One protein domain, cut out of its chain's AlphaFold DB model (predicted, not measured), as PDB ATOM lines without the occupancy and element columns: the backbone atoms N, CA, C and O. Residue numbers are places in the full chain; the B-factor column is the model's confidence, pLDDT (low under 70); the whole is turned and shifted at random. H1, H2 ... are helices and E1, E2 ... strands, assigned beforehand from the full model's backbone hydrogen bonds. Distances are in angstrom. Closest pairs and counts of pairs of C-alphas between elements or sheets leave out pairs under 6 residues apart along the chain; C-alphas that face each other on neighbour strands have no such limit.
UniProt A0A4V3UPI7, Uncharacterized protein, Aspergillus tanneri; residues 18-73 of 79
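Overview. This is residues 18 to 73 of the 79 residues of an uncharacterized protein of Aspergillus tanneri (UniProt A0A4V3UPI7). There is little regular structure: a small two-strand parallel ribbon, E1 and E2, has helix H1 loosely over one face, while unnamed residues 31 to 47 swing out on the other side and return. The printed part has 56 residues, with E1, E2 and H1 in that order; the class is mixed, and named elements hold 22 residues. It is only just compact, close to loose, with a radius of gyration of the C-alphas of 12.2 A and spans of 35 by 25 by 16 A.

Along the chain. Find C-alpha 26 at (73.031, 35.180, 68.604); E1, residues 26 to 30, runs 13.3 A from there. E2 is residues 48 to 52, 12.8 A. H1, residues 60 to 71, runs 16.6 A to C-alpha 71 at (73.892, 29.679, 76.801).

Arrangement. E1 and E2 are parallel at 20 degrees; look for N 29 and O 50, 2.8 A apart. The closest C-alphas of E2 and H1 are Tyr 50 and Ala 66, 7.1 A; those of E1 and H1 are Phe 26 and Tyr 70, 7.2 A. In H1 every O i to N i+4 pair is within hydrogen-bond range.

Size, cuts and confidence. The C-alphas farthest apart, Gln 18 and Pro 55, are 36.4 A apart. The printed part has no cut; the link E1 to E2 is long, with 17 residues. Residue 55 has pLDDT under 70.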
ATOM      1  N   GLN A  18      84.532  42.754  56.230       88.25
ATOM      2  CA  GLN A  18      85.139  44.085  56.317       88.25
ATOM      3  C   GLN A  18      84.101  45.215  56.337       88.25
ATOM      4  O   GLN A  18      84.345  46.257  56.939       88.25
ATOM      5  N   LYS A  19      82.955  45.037  55.668       87.38
ATOM      6  CA  LYS A  19      81.934  46.087  55.519       87.38
ATOM      7  C   LYS A  19      80.848  46.064  56.592       87.38
ATOM      8  O   LYS A  19      80.361  47.120  56.975       87.38
ATOM      9  N   ALA A  20      80.432  44.878  57.015       85.75
ATOM     10  CA  ALA A  20      79.255  44.655  57.850       85.75
ATOM     11  C   ALA A  20      79.557  43.844  59.123       85.75
ATOM     12  O   ALA A  20      78.660  43.641  59.936       85.75
ATOM     13  N   GLY A  21      80.814  43.442  59.332       87.31
ATOM     14  CA  GLY A  21      81.235  42.676  60.500       87.31
ATOM     15  C   GLY A  21      80.872  41.197  60.413       87.31
ATOM     16  O   GLY A  21      80.334  40.727  59.405       87.31
ATOM     17  N   HIS A  22      81.217  40.478  61.484       87.19
ATOM     18  CA  HIS A  22      81.054  39.033  61.615       87.19
ATOM     19  C   HIS A  22      79.602  38.574  61.669       87.19
ATOM     20  O   HIS A  22      78.729  39.268  62.196       87.19
ATOM     21  N   SER A  23      79.371  37.369  61.149       86.56
ATOM     22  CA  SER A  23      78.129  36.631  61.355       86.56
ATOM     23  C   SER A  23      77.869  36.466  62.861       86.56
ATOM     24  O   SER A  23      78.738  35.946  63.563       86.56
ATOM     25  N   PRO A  24      76.730  36.940  63.402       89.69
ATOM     26  CA  PRO A  24      76.421  36.765  64.814       89.69
ATOM     27  C   PRO A  24      76.083  35.304  65.117       89.69
ATOM     28  O   PRO A  24      75.356  34.664  64.363       89.69
ATOM     29  N   ASP A  25      76.509  34.806  66.276       88.38
ATOM     30  CA  ASP A  25      76.006  33.524  66.786       88.38
ATOM     31  C   ASP A  25      74.614  33.663  67.441       88.38
ATOM     32  O   ASP A  25      73.857  32.699  67.552       88.38
ATOM     33  N   PHE A  26      74.257  34.879  67.867       90.81
ATOM     34  CA  PHE A  26      73.031  35.180  68.604       90.81
ATOM     35  C   PHE A  26      72.458  36.537  68.189       90.81
ATOM     36  O   PHE A  26      73.153  37.555  68.214       90.81
ATOM     37  N   LEU A  27      71.169  36.562  67.841       91.44
ATOM     38  CA  LEU A  27      70.453  37.768  67.434       91.44
ATOM     39  C   LEU A  27      69.152  37.924  68.227       91.44
ATOM     40  O   LEU A  27      68.277  37.062  68.189       91.44
ATOM     41  N   VAL A  28      68.978  39.071  68.885       90.12
ATOM     42  CA  VAL A  28      67.711  39.434  69.536       90.12
ATOM     43  C   VAL A  28      66.942  40.394  68.639       90.12
ATOM     44  O   VAL A  28      67.405  41.497  68.354       90.12
ATOM     45  N   VAL A  29      65.741  39.996  68.224       90.56
ATOM     46  CA  VAL A  29      64.837  40.837  67.436       90.56
ATOM     47  C   VAL A  29      63.706  41.321  68.324       90.56
ATOM     48  O   VAL A  29      62.979  40.530  68.920       90.56
ATOM     49  N   TRP A  30      63.532  42.637  68.387       86.75
ATOM     50  CA  TRP A  30      62.459  43.245  69.160       86.75
ATOM     51  C   TRP A  30      61.271  43.601  68.277       86.75
ATOM     52  O   TRP A  30      61.386  44.409  67.352       86.75
ATOM     53  N   GLY A  31      60.102  43.047  68.581       85.56
ATOM     54  CA  GLY A  31      58.874  43.391  67.884       85.56
ATOM     55  C   GLY A  31      57.806  42.312  67.950       85.56
ATOM     56  O   GLY A  31      58.019  41.200  68.417       85.56
ATOM     57  N   LYS A  32      56.626  42.652  67.427       85.50
ATOM     58  CA  LYS A  32      55.487  41.724  67.340       85.50
ATOM     59  C   LYS A  32      55.668  40.647  66.265       85.50
ATOM     60  O   LYS A  32      54.898  39.696  66.221       85.50
ATOM     61  N   ARG A  33      56.617  40.841  65.346       87.88
ATOM     62  CA  ARG A  33      56.920  39.940  64.231       87.88
ATOM     63  C   ARG A  33      58.423  39.906  64.020       87.88
ATOM     64  O   ARG A  33      59.094  40.916  64.237       87.88
ATOM     65  N   LEU A  34      58.921  38.767  63.554       88.06
ATOM     66  CA  LEU A  34      60.303  38.646  63.124       88.06
ATOM     67  C   LEU A  34      60.491  39.475  61.851       88.06
ATOM     68  O   LEU A  34      59.929  39.172  60.800       88.06
ATOM     69  N   THR A  35      61.226  40.576  61.952       89.62
ATOM     70  CA  THR A  35      61.541  41.433  60.808       89.62
ATOM     71  C   THR A  35      62.940  41.983  60.982       89.62
ATOM     72  O   THR A  35      63.217  42.705  61.933       89.62
ATOM     73  N   LEU A  36      63.806  41.651  60.034       88.44
ATOM     74  CA  LEU A  36      65.228  41.970  60.090       88.44
ATOM     75  C   LEU A  36      65.542  43.395  59.618       88.44
ATOM     76  O   LEU A  36      66.640  43.877  59.837       88.44
ATOM     77  N   LYS A  37      64.580  44.095  58.994       88.75
ATOM     78  CA  LYS A  37      64.686  45.510  58.580       88.75
ATOM     79  C   LYS A  37      65.993  45.855  57.842       88.75
ATOM     80  O   LYS A  37      66.570  46.912  58.065       88.75
ATOM     81  N   GLY A  38      66.442  44.962  56.960       87.50
ATOM     82  CA  GLY A  38      67.684  45.144  56.208       87.50
ATOM     83  C   GLY A  38      68.945  44.682  56.938       87.50
ATOM     84  O   GLY A  38      70.035  44.975  56.455       87.50
ATOM     85  N   TYR A  39      68.823  43.951  58.057       87.31
ATOM     86  CA  TYR A  39      69.958  43.241  58.647       87.31
ATOM     87  C   TYR A  39      70.616  42.373  57.564       87.31
ATOM     88  O   TYR A  39      69.886  41.664  56.860       87.31
ATOM     89  N   PRO A  40      71.948  42.445  57.406       87.81
ATOM     90  CA  PRO A  40      72.659  41.771  56.329       87.81
ATOM     91  C   PRO A  40      72.315  40.270  56.252       87.81
ATOM     92  O   PRO A  40      72.589  39.541  57.204       87.81
ATOM     93  N   PRO A  41      71.693  39.790  55.154       86.88
ATOM     94  CA  PRO A  41      71.236  38.402  55.064       86.88
ATOM     95  C   PRO A  41      72.375  37.387  55.071       86.88
ATOM     96  O   PRO A  41      72.208  36.301  55.610       86.88
ATOM     97  N   TRP A  42      73.519  37.755  54.488       88.69
ATOM     98  CA  TRP A  42      74.698  36.898  54.419       88.69
ATOM     99  C   TRP A  42      75.167  36.524  55.828       88.69
ATOM    100  O   TRP A  42      75.295  35.362  56.150       88.69
ATOM    101  N   GLN A  43      75.215  37.479  56.752       87.25
ATOM    102  CA  GLN A  43      75.615  37.250  58.141       87.25
ATOM    103  C   GLN A  43      74.698  36.279  58.914       87.25
ATOM    104  O   GLN A  43      75.038  35.858  60.016       87.25
ATOM    105  N   LEU A  44      73.525  35.914  58.390       86.50
ATOM    106  CA  LEU A  44      72.527  35.103  59.091       86.50
ATOM    107  C   LEU A  44      72.614  33.602  58.775       86.50
ATOM    108  O   LEU A  44      71.598  32.912  58.824       86.50
ATOM    109  N   HIS A  45      73.809  33.084  58.487       80.69
ATOM    110  CA  HIS A  45      74.002  31.667  58.164       80.69
ATOM    111  C   HIS A  45      73.566  30.715  59.296       80.69
ATOM    112  O   HIS A  45      72.845  29.754  59.036       80.69
ATOM    113  N   LEU A  46      74.002  30.964  60.539       79.88
ATOM    114  CA  LEU A  46      73.736  30.104  61.707       79.88
ATOM    115  C   LEU A  46      73.429  30.845  63.037       79.88
ATOM    116  O   LEU A  46      73.767  30.310  64.097       79.88
ATOM    117  N   PRO A  47      72.812  32.044  63.060       81.75
ATOM    118  CA  PRO A  47      72.456  32.673  64.324       81.75
ATOM    119  C   PRO A  47      71.271  31.957  64.971       81.75
ATOM    120  O   PRO A  47      70.267  31.665  64.315       81.75
ATOM    121  N   GLU A  48      71.304  31.806  66.292       85.81
ATOM    122  CA  GLU A  48      70.050  31.656  67.021       85.81
ATOM    123  C   GLU A  48      69.333  33.002  67.107       85.81
ATOM    124  O   GLU A  48      69.881  33.993  67.598       85.81
ATOM    125  N   ILE A  49      68.080  33.034  66.648       89.06
ATOM    126  CA  ILE A  49      67.278  34.255  66.602       89.06
ATOM    127  C   ILE A  49      66.179  34.203  67.661       89.06
ATOM    128  O   ILE A  49      65.255  33.393  67.592       89.06
ATOM    129  N   TYR A  50      66.230  35.144  68.597       89.00
ATOM    130  CA  TYR A  50      65.234  35.298  69.648       89.00
ATOM    131  C   TYR A  50      64.323  36.476  69.332       89.00
ATOM    132  O   TYR A  50      64.725  37.637  69.424       89.00
ATOM    133  N   LEU A  51      63.070  36.184  68.972       87.44
ATOM    134  CA  LEU A  51      62.034  37.204  68.841       87.44
ATOM    135  C   LEU A  51      61.436  37.509  70.212       87.44
ATOM    136  O   LEU A  51      60.883  36.631  70.875       87.44
ATOM    137  N   PHE A  52      61.488  38.776  70.601       84.62
ATOM    138  CA  PHE A  52      60.907  39.245  71.843       84.62
ATOM    139  C   PHE A  52      59.890  40.363  71.603       84.62
ATOM    140  O   PHE A  52      60.145  41.330  70.885       84.62
ATOM    141  N   SER A  53      58.734  40.252  72.259       80.94
ATOM    142  CA  SER A  53      57.662  41.244  72.221       80.94
ATOM    143  C   SER A  53      57.271  41.629  73.647       80.94
ATOM    144  O   SER A  53      56.496  40.918  74.281       80.94
ATOM    145  N   SER A  54      57.757  42.770  74.148       72.31
ATOM    146  CA  SER A  54      57.223  43.376  75.376       72.31
ATOM    147  C   SER A  54      56.373  44.599  75.044       72.31
ATOM    148  O   SER A  54      56.869  45.514  74.378       72.31
ATOM    149  N   PRO A  55      55.133  44.667  75.559       69.00
ATOM    150  CA  PRO A  55      54.322  45.880  75.521       69.00
ATOM    151  C   PRO A  55      54.969  47.064  76.260       69.00
ATOM    152  O   PRO A  55      54.661  48.208  75.948       69.00
ATOM    153  N   GLY A  56      55.858  46.801  77.225       76.44
ATOM    154  CA  GLY A  56      56.448  47.797  78.128       76.44
ATOM    155  C   GLY A  56      57.857  48.272  77.760       76.44
ATOM    156  O   GLY A  56      58.524  48.874  78.595       76.44
ATOM    157  N   GLY A  57      58.338  47.979  76.548       73.94
ATOM    158  CA  GLY A  57      59.677  48.381  76.104       73.94
ATOM    159  C   GLY A  57      60.816  47.490  76.621       73.94
ATOM    160  O   GLY A  57      60.587  46.459  77.263       73.94
ATOM    161  N   PHE A  58      62.047  47.866  76.261       80.00
ATOM    162  CA  PHE A  58      63.271  47.111  76.544       80.00
ATOM    163  C   PHE A  58      63.711  47.262  78.003       80.00
ATOM    164  O   PHE A  58      63.784  48.367  78.531       80.00
ATOM    165  N   ARG A  59      64.035  46.137  78.648       82.88
ATOM    166  CA  ARG A  59      64.614  46.076  79.997       82.88
ATOM    167  C   ARG A  59      65.838  45.175  79.953       82.88
ATOM    168  O   ARG A  59      65.780  44.113  79.339       82.88
ATOM    169  N   ASN A  60      66.892  45.548  80.675       83.38
ATOM    170  CA  ASN A  60      68.147  44.787  80.720       83.38
ATOM    171  C   ASN A  60      67.950  43.325  81.141       83.38
ATOM    172  O   ASN A  60      68.635  42.447  80.628       83.38
ATOM    173  N   SER A  61      66.976  43.046  82.015       87.56
ATOM    174  CA  SER A  61      66.649  41.673  82.415       87.56
ATOM    175  C   SER A  61      66.290  40.790  81.219       87.56
ATOM    176  O   SER A  61      66.712  39.648  81.176       87.56
ATOM    177  N   PHE A  62      65.597  41.324  80.208       85.25
ATOM    178  CA  PHE A  62      65.221  40.542  79.029       85.25
ATOM    179  C   PHE A  62      66.423  40.170  78.166       85.25
ATOM    180  O   PHE A  62      66.449  39.090  77.584       85.25
ATOM    181  N   PHE A  63      67.423  41.049  78.090       86.25
ATOM    182  CA  PHE A  63      68.667  40.727  77.403       86.25
ATOM    183  C   PHE A  63      69.431  39.624  78.141       86.25
ATOM    184  O   PHE A  63      69.879  38.673  77.508       86.25
ATOM    185  N   LEU A  64      69.500  39.696  79.475       91.44
ATOM    186  CA  LEU A  64      70.097  38.641  80.299       91.44
ATOM    187  C   LEU A  64      69.336  37.314  80.177       91.44
ATOM    188  O   LEU A  64      69.964  36.268  80.051       91.44
ATOM    189  N   ASP A  65      68.005  37.349  80.139       89.25
ATOM    190  CA  ASP A  65      67.176  36.159  79.935       89.25
ATOM    191  C   ASP A  65      67.444  35.522  78.567       89.25
ATOM    192  O   ASP A  65      67.535  34.299  78.451       89.25
ATOM    193  N   ALA A  66      67.583  36.342  77.524       90.44
ATOM    194  CA  ALA A  66      67.861  35.872  76.176       90.44
ATOM    195  C   ALA A  66      69.280  35.281  76.067       90.44
ATOM    196  O   ALA A  66      69.444  34.209  75.488       90.44
ATOM    197  N   LEU A  67      70.278  35.905  76.705       92.19
ATOM    198  CA  LEU A  67      71.629  35.347  76.827       92.19
ATOM    199  C   LEU A  67      71.634  34.025  77.596       92.19
ATOM    200  O   LEU A  67      72.287  33.073  77.178       92.19
ATOM    201  N   ASN A  68      70.886  33.940  78.697       93.12
ATOM    202  CA  ASN A  68      70.786  32.715  79.478       93.12
ATOM    203  C   ASN A  68      70.162  31.579  78.654       93.12
ATOM    204  O   ASN A  68      70.629  30.447  78.724       93.12
ATOM    205  N   ARG A  69      69.143  31.870  77.836       90.31
ATOM    206  CA  ARG A  69      68.561  30.882  76.912       90.31
ATOM    207  C   ARG A  69      69.566  30.425  75.865       90.31
ATOM    208  O   ARG A  69      69.724  29.223  75.695       90.31
ATOM    209  N   TYR A  70      70.276  31.362  75.241       92.25
ATOM    210  CA  TYR A  70      71.321  31.048  74.273       92.25
ATOM    211  C   TYR A  70      72.425  30.168  74.878       92.25
ATOM    212  O   TYR A  70      72.811  29.169  74.281       92.25
ATOM    213  N   ALA A  71      72.868  30.463  76.105       92.69
ATOM    214  CA  ALA A  71      73.892  29.679  76.801       92.69
ATOM    215  C   ALA A  71      73.483  28.218  77.074       92.69
ATOM    216  O   ALA A  71      74.346  27.358  77.219       92.69
ATOM    217  N   HIS A  72      72.179  27.937  77.142       91.88
ATOM    218  CA  HIS A  72      71.627  26.595  77.355       91.88
ATOM    219  C   HIS A  72      71.022  25.985  76.080       91.88
ATOM    220  O   HIS A  72      70.472  24.882  76.127       91.88
ATOM    221  N   ALA A  73      71.088  26.689  74.946       87.75
ATOM    222  CA  ALA A  73      70.570  26.195  73.683       87.75
ATOM    223  C   ALA A  73      71.437  25.036  73.175       87.75
ATOM    224  O   ALA A  73      72.668  25.068  73.234       87.75
TER     225      ALA A  73